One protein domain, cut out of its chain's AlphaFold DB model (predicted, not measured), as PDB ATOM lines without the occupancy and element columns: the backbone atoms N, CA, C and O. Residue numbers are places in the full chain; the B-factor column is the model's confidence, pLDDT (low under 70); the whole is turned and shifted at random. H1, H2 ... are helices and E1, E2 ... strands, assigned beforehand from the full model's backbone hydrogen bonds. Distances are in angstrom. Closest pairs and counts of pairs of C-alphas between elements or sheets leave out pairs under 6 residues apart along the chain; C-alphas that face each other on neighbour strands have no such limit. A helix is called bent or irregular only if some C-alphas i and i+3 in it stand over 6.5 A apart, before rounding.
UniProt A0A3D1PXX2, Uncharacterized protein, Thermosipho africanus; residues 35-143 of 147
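Overview. This is residues 35 to 143 of the 147 residues of an uncharacterized protein of Thermosipho africanus (UniProt A0A3D1PXX2). Six strands ring an axis as a small closed barrel, with the short helix H1 packed on its outside over E3 and E6. A long arm sticks out from the barrel at residues 43 to 59, within the loop that joins E1 and E2, and E2 and E5 are sharply bent as they run round the barrel. The printed part has 109 residues with one named helix and six named strands, along the chain E1 E2 H1 E3 E4 E5 E6; the class is mostly strand, and each neighbour pair in the barrel is antiparallel. The whole is only just compact, close to loose, with a radius of gyration of the C-alphas of 15.6 A and spans of 48 by 37 by 25 A.

Along the chain. In the barrel, E1 is residues 35 to 39, beginning at C-alpha 35 at (156.725, 115.955, 122.746), and E2 is residues 63 to 72, 23.6 A long. E3 is residues 93 to 99, 19.3 A, and E4 is residues 109 to 113, 13.2 A. E5, residues 120 to 131, is the longest strand at 27.8 A. E6, residues 135 to 142, spans 21.7 A and ends at C-alpha 142 at (163.254, 115.484, 135.946). H1 is residues 74 to 83, 14.5 A.

Arrangement. Round the closed barrel run E1, E2, E3, E6, E5, E4 and back to E1. E2 bends by 70 degrees at residue 67; its pairing is staggered, with E1 over residues 63 to 67, where N 36 and O 66 are 2.8 A apart, and with E3 over residues 71 to 72, where N 71 and O 97 are 2.9 A apart. E3 and E6 are antiparallel at 148 degrees, with N 94 and O 140 at 2.8 A. E5 bends by 69 degrees at residue 126; its neighbours are E6, with N 129 and O 137 within hydrogen-bond range at 2.9 A, and E4, with N 110 and O 123 within hydrogen-bond range at 2.8 A. E4 and E1 close the ring, with N 37 and O 109 at 2.8 A. E4, E5 and E6 form a meander, each strand the antiparallel neighbour of the one before; with E3, the antiparallel neighbour of E6, they form a Greek key. H1 lies outside the barrel, over E3 and E6, at a height over the sheet of 9.2 A. On the local plane it stands at 28 degrees to E3, only just along the strands; their closest C-alphas, of Phe 77 and Ile 94, are 6.3 A apart. Every O i to N i+4 pair of H1 is within hydrogen-bond range.

Size, cuts and confidence. The C-alphas farthest apart, of Leu 49 and Tyr 116, are 48.6 A apart. Without residues 43 to 59 and 114 to 119, which stand free, the body spans 35 by 32 by 20 A. The printed part has no cut, and the link from E1 to E2, 23 residues, is long. Mean pLDDT of the printed part is 74.5; it is under 70 at residues 41 to 61, 83 to 92 and 115 to 118.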
ATOM      1  N   LYS A  35     157.960 115.171 122.758       91.56
ATOM      2  CA  LYS A  35     156.725 115.955 122.746       91.56
ATOM      3  C   LYS A  35     156.917 117.172 123.630       91.56
ATOM      4  O   LYS A  35     157.191 117.033 124.821       91.56
ATOM      5  N   HIS A  36     156.753 118.355 123.057       92.75
ATOM      6  CA  HIS A  36     156.720 119.611 123.787       92.75
ATOM      7  C   HIS A  36     155.269 119.974 124.080       92.75
ATOM      8  O   HIS A  36     154.488 120.242 123.170       92.75
ATOM      9  N   LYS A  37     154.918 119.940 125.366       89.69
ATOM     10  CA  LYS A  37     153.614 120.319 125.903       89.69
ATOM     11  C   LYS A  37     153.718 121.724 126.479       89.69
ATOM     12  O   LYS A  37     154.253 121.929 127.574       89.69
ATOM     13  N   LYS A  38     153.209 122.692 125.731       86.81
ATOM     14  CA  LYS A  38     153.199 124.103 126.100       86.81
ATOM     15  C   LYS A  38     151.907 124.442 126.813       86.81
ATOM     16  O   LYS A  38     150.832 124.168 126.296       86.81
ATOM     17  N   TRP A  39     151.986 125.036 127.994       80.31
ATOM     18  CA  TRP A  39     150.776 125.362 128.751       80.31
ATOM     19  C   TRP A  39     149.951 126.444 128.028       80.31
ATOM     20  O   TRP A  39     150.439 127.558 127.819       80.31
ATOM     21  N   ILE A  40     148.707 126.124 127.647       75.44
ATOM     22  CA  ILE A  40     147.743 127.083 127.065       75.44
ATOM     23  C   ILE A  40     146.787 127.616 128.141       75.44
ATOM     24  O   ILE A  40     146.233 128.705 127.985       75.44
ATOM     25  N   GLY A  41     146.581 126.864 129.229       60.09
ATOM     26  CA  GLY A  41     145.569 127.161 130.241       60.09
ATOM     27  C   GLY A  41     145.608 128.611 130.733       60.09
ATOM     28  O   GLY A  41     146.640 129.108 131.192       60.09
ATOM     29  N   ASN A  42     144.461 129.294 130.677       54.41
ATOM     30  CA  ASN A  42     144.293 130.581 131.344       54.41
ATOM     31  C   ASN A  42     144.701 130.411 132.808       54.41
ATOM     32  O   ASN A  42     144.125 129.589 133.523       54.41
ATOM     33  N   GLN A  43     145.685 131.185 133.258       47.62
ATOM     34  CA  GLN A  43     145.997 131.299 134.673       47.62
ATOM     35  C   GLN A  43     144.759 131.922 135.326       47.62
ATOM     36  O   GLN A  43     144.562 133.135 135.258       47.62
ATOM     37  N   ALA A  44     143.859 131.097 135.866       45.34
ATOM     38  CA  ALA A  44     142.782 131.601 136.693       45.34
ATOM     39  C   ALA A  44     143.470 132.351 137.832       45.34
ATOM     40  O   ALA A  44     144.203 131.758 138.624       45.34
ATOM     41  N   VAL A  45     143.325 133.675 137.846       41.97
ATOM     42  CA  VAL A  45     143.736 134.502 138.973       41.97
ATOM     43  C   VAL A  45     142.890 134.012 140.142       41.97
ATOM     44  O   VAL A  45     141.714 134.351 140.242       41.97
ATOM     45  N   LEU A  46     143.456 133.113 140.944       46.78
ATOM     46  CA  LEU A  46     142.798 132.557 142.115       46.78
ATOM     47  C   LEU A  46     142.547 133.716 143.081       46.78
ATOM     48  O   LEU A  46     143.487 134.365 143.546       46.78
ATOM     49  N   ASP A  47     141.273 133.998 143.337       42.19
ATOM     50  CA  ASP A  47     140.846 134.898 144.399       42.19
ATOM     51  C   ASP A  47     141.352 134.309 145.735       42.19
ATOM     52  O   ASP A  47     141.002 133.168 146.052       42.19
ATOM     53  N   PRO A  48     142.198 135.015 146.516       51.38
ATOM     54  CA  PRO A  48     142.868 134.466 147.705       51.38
ATOM     55  C   PRO A  48     141.932 134.000 148.837       51.38
ATOM     56  O   PRO A  48     142.410 133.550 149.879       51.38
ATOM     57  N   LEU A  49     140.612 134.107 148.661       51.81
ATOM     58  CA  LEU A  49     139.596 133.709 149.631       51.81
ATOM     59  C   LEU A  49     139.185 132.225 149.553       51.81
ATOM     60  O   LEU A  49     138.667 131.705 150.540       51.81
ATOM     61  N   TYR A  50     139.418 131.539 148.429       47.28
ATOM     62  CA  TYR A  50     139.040 130.131 148.250       47.28
ATOM     63  C   TYR A  50     140.289 129.250 148.121       47.28
ATOM     64  O   TYR A  50     140.969 129.247 147.099       47.28
ATOM     65  N   GLN A  51     140.599 128.492 149.180       48.34
ATOM     66  CA  GLN A  51     141.614 127.428 149.180       48.34
ATOM     67  C   GLN A  51     141.089 126.168 148.470       48.34
ATOM     68  O   GLN A  51     141.124 125.074 149.034       48.34
ATOM     69  N   ASP A  52     140.571 126.305 147.252       42.03
ATOM     70  CA  ASP A  52     140.164 125.130 146.493       42.03
ATOM     71  C   ASP A  52     141.420 124.426 145.978       42.03
ATOM     72  O   ASP A  52     142.249 124.996 145.264       42.03
ATOM     73  N   GLN A  53     141.590 123.182 146.433       40.69
ATOM     74  CA  GLN A  53     142.628 122.275 145.965       40.69
ATOM     75  C   GLN A  53     142.582 122.239 144.439       40.69
ATOM     76  O   GLN A  53     141.544 121.929 143.854       40.69
ATOM     77  N   ILE A  54     143.709 122.562 143.807       43.06
ATOM     78  CA  ILE A  54     143.874 122.432 142.364       43.06
ATOM     79  C   ILE A  54     143.730 120.943 142.052       43.06
ATOM     80  O   ILE A  54     144.669 120.167 142.225       43.06
ATOM     81  N   VAL A  55     142.540 120.538 141.620       39.81
ATOM     82  CA  VAL A  55     142.382 119.299 140.874       39.81
ATOM     83  C   VAL A  55     143.077 119.580 139.548       39.81
ATOM     84  O   VAL A  55     142.544 120.295 138.701       39.81
ATOM     85  N   LEU A  56     144.327 119.127 139.431       43.34
ATOM     86  CA  LEU A  56     145.029 119.006 138.158       43.34
ATOM     87  C   LEU A  56     144.214 118.018 137.326       43.34
ATOM     88  O   LEU A  56     144.416 116.811 137.410       43.34
ATOM     89  N   ASP A  57     143.212 118.529 136.618       40.22
ATOM     90  CA  ASP A  57     142.514 117.748 135.616       40.22
ATOM     91  C   ASP A  57     143.527 117.537 134.492       40.22
ATOM     92  O   ASP A  57     143.903 118.481 133.792       40.22
ATOM     93  N   ASP A  58     144.027 116.306 134.401       47.38
ATOM     94  CA  ASP A  58     145.065 115.780 133.500       47.38
ATOM     95  C   ASP A  58     144.588 115.765 132.030       47.38
ATOM     96  O   ASP A  58     144.888 114.878 131.230       47.38
ATOM     97  N   SER A  59     143.751 116.738 131.681       53.97
ATOM     98  CA  SER A  59     143.173 116.929 130.370       53.97
ATOM     99  C   SER A  59     144.265 117.442 129.437       53.97
ATOM    100  O   SER A  59     144.806 118.539 129.598       53.97
ATOM    101  N   GLU A  60     144.590 116.635 128.426       56.09
ATOM    102  CA  GLU A  60     145.461 117.016 127.306       56.09
ATOM    103  C   GLU A  60     145.023 118.348 126.656       56.09
ATOM    104  O   GLU A  60     145.838 119.023 126.036       56.09
ATOM    105  N   ASP A  61     143.776 118.769 126.885       62.12
ATOM    106  CA  ASP A  61     143.164 120.027 126.453       62.12
ATOM    107  C   ASP A  61     143.799 121.305 127.048       62.12
ATOM    108  O   ASP A  61     143.568 122.402 126.534       62.12
ATOM    109  N   LEU A  62     144.596 121.206 128.122       71.69
ATOM    110  CA  LEU A  62     145.266 122.361 128.750       71.69
ATOM    111  C   LEU A  62     146.628 122.704 128.128       71.69
ATOM    112  O   LEU A  62     147.203 123.757 128.438       71.69
ATOM    113  N   TYR A  63     147.145 121.839 127.250       77.00
ATOM    114  CA  TYR A  63     148.471 121.963 126.656       77.00
ATOM    115  C   TYR A  63     148.424 121.952 125.123       77.00
ATOM    116  O   TYR A  63     147.737 121.143 124.512       77.00
ATOM    117  N   ASP A  64     149.223 122.814 124.495       86.00
ATOM    118  CA  ASP A  64     149.541 122.721 123.072       86.00
ATOM    119  C   ASP A  64     150.639 121.679 122.927       86.00
ATOM    120  O   ASP A  64     151.725 121.843 123.493       86.00
ATOM    121  N   VAL A  65     150.358 120.593 122.217       87.12
ATOM    122  CA  VAL A  65     151.305 119.491 122.069       87.12
ATOM    123  C   VAL A  65     151.903 119.532 120.674       87.12
ATOM    124  O   VAL A  65     151.223 119.281 119.680       87.12
ATOM    125  N   SER A  66     153.205 119.784 120.606       90.06
ATOM    126  CA  SER A  66     153.979 119.738 119.367       90.06
ATOM    127  C   SER A  66     155.053 118.655 119.444       90.06
ATOM    128  O   SER A  66     155.590 118.360 120.511       90.06
ATOM    129  N   ASN A  67     155.354 118.020 118.313       90.88
ATOM    130  CA  ASN A  67     156.492 117.109 118.222       90.88
ATOM    131  C   ASN A  67     157.719 117.922 117.817       90.88
ATOM    132  O   ASN A  67     157.674 118.628 116.809       90.88
ATOM    133  N   THR A  68     158.799 117.800 118.578       92.19
ATOM    134  CA  THR A  68     160.071 118.460 118.278       92.19
ATOM    135  C   THR A  68     161.247 117.587 118.727       92.19
ATOM    136  O   THR A  68     161.084 116.395 118.992       92.19
ATOM    137  N   TYR A  69     162.442 118.160 118.766       92.94
ATOM    138  CA  TYR A  69     163.681 117.515 119.135       92.94
ATOM    139  C   TYR A  69     164.405 118.367 120.169       92.94
ATOM    140  O   TYR A  69     164.440 119.596 120.088       92.94
ATOM    141  N   VAL A  70     165.019 117.700 121.142       91.31
ATOM    142  CA  VAL A  70     165.892 118.349 122.121       91.31
ATOM    143  C   VAL A  70     167.278 117.750 121.979       91.31
ATOM    144  O   VAL A  70     167.476 116.544 122.141       91.31
ATOM    145  N   TYR A  71     168.252 118.592 121.656       90.94
ATOM    146  CA  TYR A  71     169.648 118.190 121.585       90.94
ATOM    147  C   TYR A  71     170.271 118.240 122.979       90.94
ATOM    148  O   TYR A  71     170.263 119.287 123.622       90.94
ATOM    149  N   VAL A  72     170.815 117.121 123.454       87.50
ATOM    150  CA  VAL A  72     171.436 116.993 124.784       87.50
ATOM    151  C   VAL A  72     172.751 116.240 124.681       87.50
ATOM    152  O   VAL A  72     172.930 115.394 123.806       87.50
ATOM    153  N   ASP A  73     173.665 116.505 125.613       82.31
ATOM    154  CA  ASP A  73     174.854 115.670 125.763       82.31
ATOM    155  C   ASP A  73     174.444 114.274 126.255       82.31
ATOM    156  O   ASP A  73     173.964 114.098 127.379       82.31
ATOM    157  N   TYR A  74     174.657 113.273 125.402       74.38
ATOM    158  CA  TYR A  74     174.270 111.891 125.656       74.38
ATOM    159  C   TYR A  74     174.958 111.278 126.889       74.38
ATOM    160  O   TYR A  74     174.369 110.430 127.563       74.38
ATOM    161  N   GLN A  75     176.189 111.686 127.222       76.38
ATOM    162  CA  GLN A  75     176.865 111.189 128.426       76.38
ATOM    163  C   GLN A  75     176.164 111.710 129.677       76.38
ATOM    164  O   GLN A  75     175.781 110.923 130.545       76.38
ATOM    165  N   ARG A  76     175.910 113.022 129.720       74.12
ATOM    166  CA  ARG A  76     175.231 113.668 130.847       74.12
ATOM    167  C   ARG A  76     173.796 113.178 131.007       74.12
ATOM    168  O   ARG A  76     173.343 112.945 132.123       74.12
ATOM    169  N   PHE A  77     173.104 112.972 129.894       77.00
ATOM    170  CA  PHE A  77     171.746 112.445 129.875       77.00
ATOM    171  C   PHE A  77     171.653 111.065 130.544       77.00
ATOM    172  O   PHE A  77     170.821 110.858 131.423       77.00
ATOM    173  N   ASN A  78     172.565 110.144 130.215       75.25
ATOM    174  CA  ASN A  78     172.598 108.818 130.839       75.25
ATOM    175  C   ASN A  78     172.950 108.853 132.331       75.25
ATOM    176  O   ASN A  78     172.455 108.023 133.091       75.25
ATOM    177  N   GLU A  79     173.817 109.771 132.764       74.19
ATOM    178  CA  GLU A  79     174.118 109.948 134.190       74.19
ATOM    179  C   GLU A  79     172.876 110.369 134.975       74.19
ATOM    180  O   GLU A  79     172.583 109.777 136.011       74.19
ATOM    181  N   VAL A  80     172.135 111.346 134.448       72.69
ATOM    182  CA  VAL A  80     170.931 111.900 135.081       72.69
ATOM    183  C   VAL A  80     169.801 110.866 135.140       72.69
ATOM    184  O   VAL A  80     169.104 110.755 136.149       72.69
ATOM    185  N   LEU A  81     169.664 110.032 134.108       74.12
ATOM    186  CA  LEU A  81     168.722 108.911 134.116       74.12
ATOM    187  C   LEU A  81     169.120 107.803 135.092       74.12
ATOM    188  O   LEU A  81     168.254 107.215 135.727       74.12
ATOM    189  N   LYS A  82     170.417 107.520 135.268       71.62
ATOM    190  CA  LYS A  82     170.871 106.551 136.281       71.62
ATOM    191  C   LYS A  82     170.624 107.035 137.707       71.62
ATOM    192  O   LYS A  82     170.405 106.206 138.588       71.62
ATOM    193  N   SER A  83     170.673 108.346 137.948       64.12
ATOM    194  CA  SER A  83     170.272 108.923 139.237       64.12
ATOM    195  C   SER A  83     168.756 108.993 139.416       64.12
ATOM    196  O   SER A  83     168.291 109.132 140.544       64.12
ATOM    197  N   TYR A  84     167.960 108.842 138.358       63.72
ATOM    198  CA  TYR A  84     166.516 108.691 138.500       63.72
ATOM    199  C   TYR A  84     166.202 107.376 139.238       63.72
ATOM    200  O   TYR A  84     166.358 106.283 138.700       63.72
ATOM    201  N   GLY A  85     165.831 107.485 140.519       56.62
ATOM    202  CA  GLY A  85     165.595 106.358 141.435       56.62
ATOM    203  C   GLY A  85     166.666 106.165 142.517       56.62
ATOM    204  O   GLY A  85     166.426 105.463 143.497       56.62
ATOM    205  N   GLN A  86     167.823 106.823 142.401       55.66
ATOM    206  CA  GLN A  86     168.807 106.934 143.478       55.66
ATOM    207  C   GLN A  86     168.855 108.400 143.891       55.66
ATOM    208  O   GLN A  86     169.393 109.218 143.161       55.66
ATOM    209  N   SER A  87     168.249 108.732 145.030       48.78
ATOM    210  CA  SER A  87     168.048 110.075 145.598       48.78
ATOM    211  C   SER A  87     169.349 110.859 145.855       48.78
ATOM    212  O   SER A  87     169.707 111.156 146.993       48.78
ATOM    213  N   ILE A  88     170.083 111.174 144.792       51.69
ATOM    214  CA  ILE A  88     171.294 111.983 144.777       51.69
ATOM    215  C   ILE A  88     170.926 113.271 144.037       51.69
ATOM    216  O   ILE A  88     170.853 113.310 142.810       51.69
ATOM    217  N   GLU A  89     170.661 114.323 144.813       52.56
ATOM    218  CA  GLU A  89     170.122 115.622 144.373       52.56
ATOM    219  C   GLU A  89     170.976 116.349 143.318       52.56
ATOM    220  O   GLU A  89     170.495 117.256 142.646       52.56
ATOM    221  N   THR A  90     172.243 115.975 143.142       52.62
ATOM    222  CA  THR A  90     173.198 116.718 142.307       52.62
ATOM    223  C   THR A  90     173.136 116.419 140.805       52.62
ATOM    224  O   THR A  90     173.785 117.124 140.033       52.62
ATOM    225  N   ASN A  91     172.351 115.433 140.352       60.19
ATOM    226  CA  ASN A  91     172.266 115.037 138.936       60.19
ATOM    227  C   ASN A  91     170.813 114.914 138.440       60.19
ATOM    228  O   ASN A  91     170.442 113.913 137.841       60.19
ATOM    229  N   THR A  92     169.971 115.914 138.693       69.19
ATOM    230  CA  THR A  92     168.540 115.865 138.319       69.19
ATOM    231  C   THR A  92     168.181 116.740 137.117       69.19
ATOM    232  O   THR A  92     167.063 116.664 136.604       69.19
ATOM    233  N   SER A  93     169.141 117.541 136.646       81.12
ATOM    234  CA  SER A  93     168.964 118.497 135.553       81.12
ATOM    235  C   SER A  93     169.844 118.158 134.353       81.12
ATOM    236  O   SER A  93     171.028 117.834 134.498       81.12
ATOM    237  N   ILE A  94     169.279 118.299 133.157       85.69
ATOM    238  CA  ILE A  94     169.964 118.143 131.872       85.69
ATOM    239  C   ILE A  94     169.905 119.470 131.126       85.69
ATOM    240  O   ILE A  94     168.833 120.032 130.930       85.69
ATOM    241  N   ASN A  95     171.057 119.943 130.662       88.69
ATOM    242  CA  ASN A  95     171.110 121.076 129.748       88.69
ATOM    243  C   ASN A  95     170.931 120.569 128.317       88.69
ATOM    244  O   ASN A  95     171.582 119.603 127.912       88.69
ATOM    245  N   GLY A  96     170.070 121.234 127.561       88.50
ATOM    246  CA  GLY A  96     169.802 120.918 126.171       88.50
ATOM    247  C   GLY A  96     169.640 122.158 125.308       88.50
ATOM    248  O   GLY A  96     169.664 123.291 125.788       88.50
ATOM    249  N   MET A  97     169.472 121.923 124.013       91.94
ATOM    250  CA  MET A  97     169.160 122.941 123.024       91.94
ATOM    251  C   MET A  97     167.886 122.567 122.269       91.94
ATOM    252  O   MET A  97     167.698 121.409 121.898       91.94
ATOM    253  N   MET A  98     167.034 123.560 122.040       92.44
ATOM    254  CA  MET A  98     165.815 123.462 121.235       92.44
ATOM    255  C   MET A  98     165.842 124.496 120.118       92.44
ATOM    256  O   MET A  98     166.535 125.517 120.216       92.44
ATOM    257  N   LYS A  99     165.077 124.240 119.056       91.94
ATOM    258  CA  LYS A  99     165.010 125.149 117.915       91.94
ATOM    259  C   LYS A  99     164.437 126.490 118.317       91.94
ATOM    260  O   LYS A  99     163.634 126.605 119.246       91.94
ATOM    261  N   PHE A 100     164.800 127.520 117.564       87.00
ATOM    262  CA  PHE A 100     164.246 128.849 117.798       87.00
ATOM    263  C   PHE A 100     162.740 128.921 117.506       87.00
ATOM    264  O   PHE A 100     162.020 129.664 118.168       87.00
ATOM    265  N   SER A 101     162.246 128.133 116.546       86.50
ATOM    266  CA  SER A 101     160.824 128.082 116.184       86.50
ATOM    267  C   SER A 101     159.921 127.519 117.277       86.50
ATOM    268  O   SER A 101     158.750 127.886 117.335       86.50
ATOM    269  N   ASP A 102     160.452 126.649 118.136       86.06
ATOM    270  CA  ASP A 102     159.658 125.933 119.143       86.06
ATOM    271  C   ASP A 102     159.227 126.868 120.279       86.06
ATOM    272  O   ASP A 102     158.205 126.652 120.932       86.06
ATOM    273  N   ALA A 103     159.994 127.945 120.485       87.75
ATOM    274  CA  ALA A 103     159.752 128.971 121.493       87.75
ATOM    275  C   ALA A 103     159.313 128.372 122.852       87.75
ATOM    276  O   ALA A 103     158.200 128.680 123.323       87.75
ATOM    277  N   PRO A 104     160.147 127.491 123.451       88.94
ATOM    278  CA  PRO A 104     159.868 126.881 124.742       88.94
ATOM    279  C   PRO A 104     159.818 127.950 125.833       88.94
ATOM    280  O   PRO A 104     160.504 128.973 125.756       88.94
ATOM    281  N   LYS A 105     158.998 127.709 126.854       87.56
ATOM    282  CA  LYS A 105     158.874 128.574 128.027       87.56
ATOM    283  C   LYS A 105     159.182 127.811 129.305       87.56
ATOM    284  O   LYS A 105     158.987 126.601 129.397       87.56
ATOM    285  N   GLU A 106     159.621 128.543 130.320       86.06
ATOM    286  CA  GLU A 106     159.747 128.003 131.670       86.06
ATOM    287  C   GLU A 106     158.403 127.445 132.152       86.06
ATOM    288  O   GLU A 106     157.354 128.076 132.008       86.06
ATOM    289  N   GLY A 107     158.439 126.245 132.724       82.31
ATOM    290  CA  GLY A 107     157.258 125.518 133.174       82.31
ATOM    291  C   GLY A 107     156.614 124.602 132.132       82.31
ATOM    292  O   GLY A 107     155.832 123.743 132.540       82.31
ATOM    293  N   ASP A 108     156.969 124.719 130.848       87.25
ATOM    294  CA  ASP A 108     156.544 123.765 129.817       87.25
ATOM    295  C   ASP A 108     157.073 122.353 130.124       87.25
ATOM    296  O   ASP A 108     158.065 122.169 130.842       87.25
ATOM    297  N   ILE A 109     156.406 121.340 129.567       89.19
ATOM    298  CA  ILE A 109     156.744 119.933 129.797       89.19
ATOM    299  C   ILE A 109     157.317 119.334 128.519       89.19
ATOM    300  O   ILE A 109     156.760 119.488 127.433       89.19
ATOM    301  N   ILE A 110     158.430 118.625 128.660       90.12
ATOM    302  CA  ILE A 110     159.049 117.838 127.602       90.12
ATOM    303  C   ILE A 110     158.890 116.364 127.948       90.12
ATOM    304  O   ILE A 110     159.337 115.916 129.003       90.12
ATOM    305  N   GLU A 111     158.280 115.601 127.048       88.75
ATOM    306  CA  GLU A 111     158.174 114.150 127.170       88.75
ATOM    307  C   GLU A 111     159.126 113.476 126.190       88.75
ATOM    308  O   GLU A 111     159.038 113.668 124.975       88.75
ATOM    309  N   LEU A 112     160.044 112.682 126.728       86.50
ATOM    310  CA  LEU A 112     161.078 111.981 125.977       86.50
ATOM    311  C   LEU A 112     160.887 110.481 126.153       86.50
ATOM    312  O   LEU A 112     160.774 109.986 127.274       86.50
ATOM    313  N   LYS A 113     160.880 109.750 125.038       81.88
ATOM    314  CA  LYS A 113     160.849 108.288 125.051       81.88
ATOM    315  C   LYS A 113     162.257 107.750 124.840       81.88
ATOM    316  O   LYS A 113     162.887 108.058 123.829       81.88
ATOM    317  N   LEU A 114     162.748 106.941 125.776       73.88
ATOM    318  CA  LEU A 114     164.074 106.343 125.635       73.88
ATOM    319  C   LEU A 114     164.053 105.130 124.703       73.88
ATOM    320  O   LEU A 114     163.149 104.301 124.805       73.88
ATOM    321  N   PRO A 115     165.075 104.971 123.842       66.25
ATOM    322  CA  PRO A 115     165.120 103.873 122.880       66.25
ATOM    323  C   PRO A 115     165.328 102.493 123.521       66.25
ATOM    324  O   PRO A 115     164.978 101.494 122.900       66.25
ATOM    325  N   TYR A 116     165.901 102.419 124.727       67.06
ATOM    326  CA  TYR A 116     166.253 101.140 125.361       67.06
ATOM    327  C   TYR A 116     165.181 100.601 126.307       67.06
ATOM    328  O   TYR A 116     165.054  99.384 126.439       67.06
ATOM    329  N   ASP A 117     164.384 101.487 126.910       69.00
ATOM    330  CA  ASP A 117     163.551 101.121 128.060       69.00
ATOM    331  C   ASP A 117     162.046 101.274 127.768       69.00
ATOM    332  O   ASP A 117     161.218 100.898 128.588       69.00
ATOM    333  N   ASP A 118     161.673 101.833 126.607       68.88
ATOM    334  CA  ASP A 118     160.296 102.183 126.201       68.88
ATOM    335  C   ASP A 118     159.548 103.130 127.167       68.88
ATOM    336  O   ASP A 118     158.401 103.504 126.917       68.88
ATOM    337  N   VAL A 119     160.208 103.572 128.242       75.94
ATOM    338  CA  VAL A 119     159.669 104.473 129.261       75.94
ATOM    339  C   VAL A 119     159.604 105.908 128.731       75.94
ATOM    340  O   VAL A 119     160.547 106.419 128.115       75.94
ATOM    341  N   LEU A 120     158.467 106.555 128.994       79.00
ATOM    342  CA  LEU A 120     158.240 107.982 128.787       79.00
ATOM    343  C   LEU A 120     158.675 108.745 130.037       79.00
ATOM    344  O   LEU A 120     158.085 108.591 131.103       79.00
ATOM    345  N   TYR A 121     159.689 109.585 129.886       82.31
ATOM    346  CA  TYR A 121     160.163 110.471 130.939       82.31
ATOM    347  C   TYR A 121     159.602 111.866 130.720       82.31
ATOM    348  O   TYR A 121     159.673 112.403 129.612       82.31
ATOM    349  N   LYS A 122     159.075 112.454 131.792       86.94
ATOM    350  CA  LYS A 122     158.588 113.830 131.807       86.94
ATOM    351  C   LYS A 122     159.639 114.731 132.442       86.94
ATOM    352  O   LYS A 122     160.113 114.487 133.552       86.94
ATOM    353  N   PHE A 123     159.975 115.799 131.738       87.19
ATOM    354  CA  PHE A 123     160.878 116.833 132.206       87.19
ATOM    355  C   PHE A 123     160.137 118.160 132.252       87.19
ATOM    356  O   PHE A 123     159.459 118.533 131.297       87.19
ATOM    357  N   LYS A 124     160.299 118.898 133.347       88.38
ATOM    358  CA  LYS A 124     159.860 120.288 133.434       88.38
ATOM    359  C   LYS A 124     160.972 121.189 132.932       88.38
ATOM    360  O   LYS A 124     162.107 121.072 133.396       88.38
ATOM    361  N   LEU A 125     160.650 122.121 132.047       87.12
ATOM    362  CA  LEU A 125     161.577 123.179 131.673       87.12
ATOM    363  C   LEU A 125     161.762 124.128 132.859       87.12
ATOM    364  O   LEU A 125     160.844 124.843 133.254       87.12
ATOM    365  N   GLY A 126     162.944 124.076 133.471       83.88
ATOM    366  CA  GLY A 126     163.309 124.912 134.611       83.88
ATOM    367  C   GLY A 126     163.730 126.313 134.197       83.88
ATOM    368  O   GLY A 126     163.306 127.278 134.817       83.88
ATOM    369  N   SER A 127     164.546 126.409 133.149       85.94
ATOM    370  CA  SER A 127     164.988 127.676 132.569       85.94
ATOM    371  C   SER A 127     165.059 127.560 131.050       85.94
ATOM    372  O   SER A 127     165.405 126.497 130.521       85.94
ATOM    373  N   THR A 128     164.699 128.639 130.358       89.38
ATOM    374  CA  THR A 128     164.716 128.731 128.894       89.38
ATOM    375  C   THR A 128     165.342 130.058 128.474       89.38
ATOM    376  O   THR A 128     164.690 131.100 128.537       89.38
ATOM    377  N   ASP A 129     166.588 130.015 128.009       89.44
ATOM    378  CA  ASP A 129     167.345 131.196 127.596       89.44
ATOM    379  C   ASP A 129     167.513 131.242 126.079       89.44
ATOM    380  O   ASP A 129     167.878 130.257 125.435       89.44
ATOM    381  N   ILE A 130     167.308 132.420 125.495       88.38
ATOM    382  CA  ILE A 130     167.561 132.640 124.071       88.38
ATOM    383  C   ILE A 130     169.069 132.780 123.847       88.38
ATOM    384  O   ILE A 130     169.691 133.768 124.246       88.38
ATOM    385  N   HIS A 131     169.673 131.822 123.148       83.19
ATOM    386  CA  HIS A 131     171.089 131.877 122.814       83.19
ATOM    387  C   HIS A 131     171.300 132.623 121.493       83.19
ATOM    388  O   HIS A 131     171.105 132.068 120.412       83.19
ATOM    389  N   ARG A 132     171.718 133.896 121.578       81.44
ATOM    390  CA  ARG A 132     172.058 134.764 120.421       81.44
ATOM    391  C   ARG A 132     170.930 134.911 119.382       81.44
ATOM    392  O   ARG A 132     171.187 135.199 118.215       81.44
ATOM    393  N   ASP A 133     169.687 134.689 119.806       82.19
ATOM    394  CA  ASP A 133     168.504 134.512 118.958       82.19
ATOM    395  C   ASP A 133     168.667 133.438 117.868       82.19
ATOM    396  O   ASP A 133     168.059 133.557 116.808       82.19
ATOM    397  N   ILE A 134     169.512 132.430 118.066       85.56
ATOM    398  CA  ILE A 134     169.720 131.334 117.106       85.56
ATOM    399  C   ILE A 134     168.961 130.084 117.546       85.56
ATOM    400  O   ILE A 134     168.392 129.399 116.709       85.56
ATOM    401  N   CYS A 135     168.935 129.806 118.846       88.19
ATOM    402  CA  CYS A 135     168.255 128.662 119.443       88.19
ATOM    403  C   CYS A 135     167.907 128.958 120.906       88.19
ATOM    404  O   CYS A 135     168.269 130.014 121.440       88.19
ATOM    405  N   TYR A 136     167.217 128.025 121.554       90.62
ATOM    406  CA  TYR A 136     166.967 128.072 122.990       90.62
ATOM    407  C   TYR A 136     167.911 127.126 123.717       90.62
ATOM    408  O   TYR A 136     167.972 125.942 123.396       90.62
ATOM    409  N   SER A 137     168.620 127.644 124.715       91.19
ATOM    410  CA  SER A 137     169.277 126.836 125.735       91.19
ATOM    411  C   SER A 137     168.246 126.519 126.809       91.19
ATOM    412  O   SER A 137     167.657 127.428 127.389       91.19
ATOM    413  N   VAL A 138     168.014 125.238 127.064       90.56
ATOM    414  CA  VAL A 138     166.974 124.777 127.981       90.56
ATOM    415  C   VAL A 138     167.553 123.927 129.099       90.56
ATOM    416  O   VAL A 138     168.467 123.133 128.878       90.56
ATOM    417  N   VAL A 139     167.000 124.070 130.300       89.69
ATOM    418  CA  VAL A 139     167.311 123.203 131.442       89.69
ATOM    419  C   VAL A 139     166.110 122.304 131.707       89.69
ATOM    420  O   VAL A 139     165.052 122.768 132.127       89.69
ATOM    421  N   LEU A 140     166.279 121.012 131.448       87.69
ATOM    422  CA  LEU A 140     165.300 119.958 131.680       87.69
ATOM    423  C   LEU A 140     165.483 119.413 133.096       87.69
ATOM    424  O   LEU A 140     166.501 118.787 133.387       87.69
ATOM    425  N   ASN A 141     164.499 119.613 133.964       86.88
ATOM    426  CA  ASN A 141     164.480 119.035 135.304       86.88
ATOM    427  C   ASN A 141     163.589 117.802 135.309       86.88
ATOM    428  O   ASN A 141     162.446 117.876 134.852       86.88
ATOM    429  N   ILE A 142     164.084 116.682 135.831       81.44
ATOM    430  CA  ILE A 142     163.254 115.484 135.946       81.44
ATOM    431  C   ILE A 142     162.054 115.769 136.862       81.44
ATOM    432  O   ILE A 142     162.221 116.278 137.971       81.44
ATOM    433  N   MET A 143     160.846 115.434 136.403       73.81
ATOM    434  CA  MET A 143     159.674 115.395 137.271       73.81
ATOM    435  C   MET A 143     159.674 114.083 138.054       73.81
ATOM    436  O   MET A 143     159.624 113.008 137.463       73.81
TER     437      MET A 143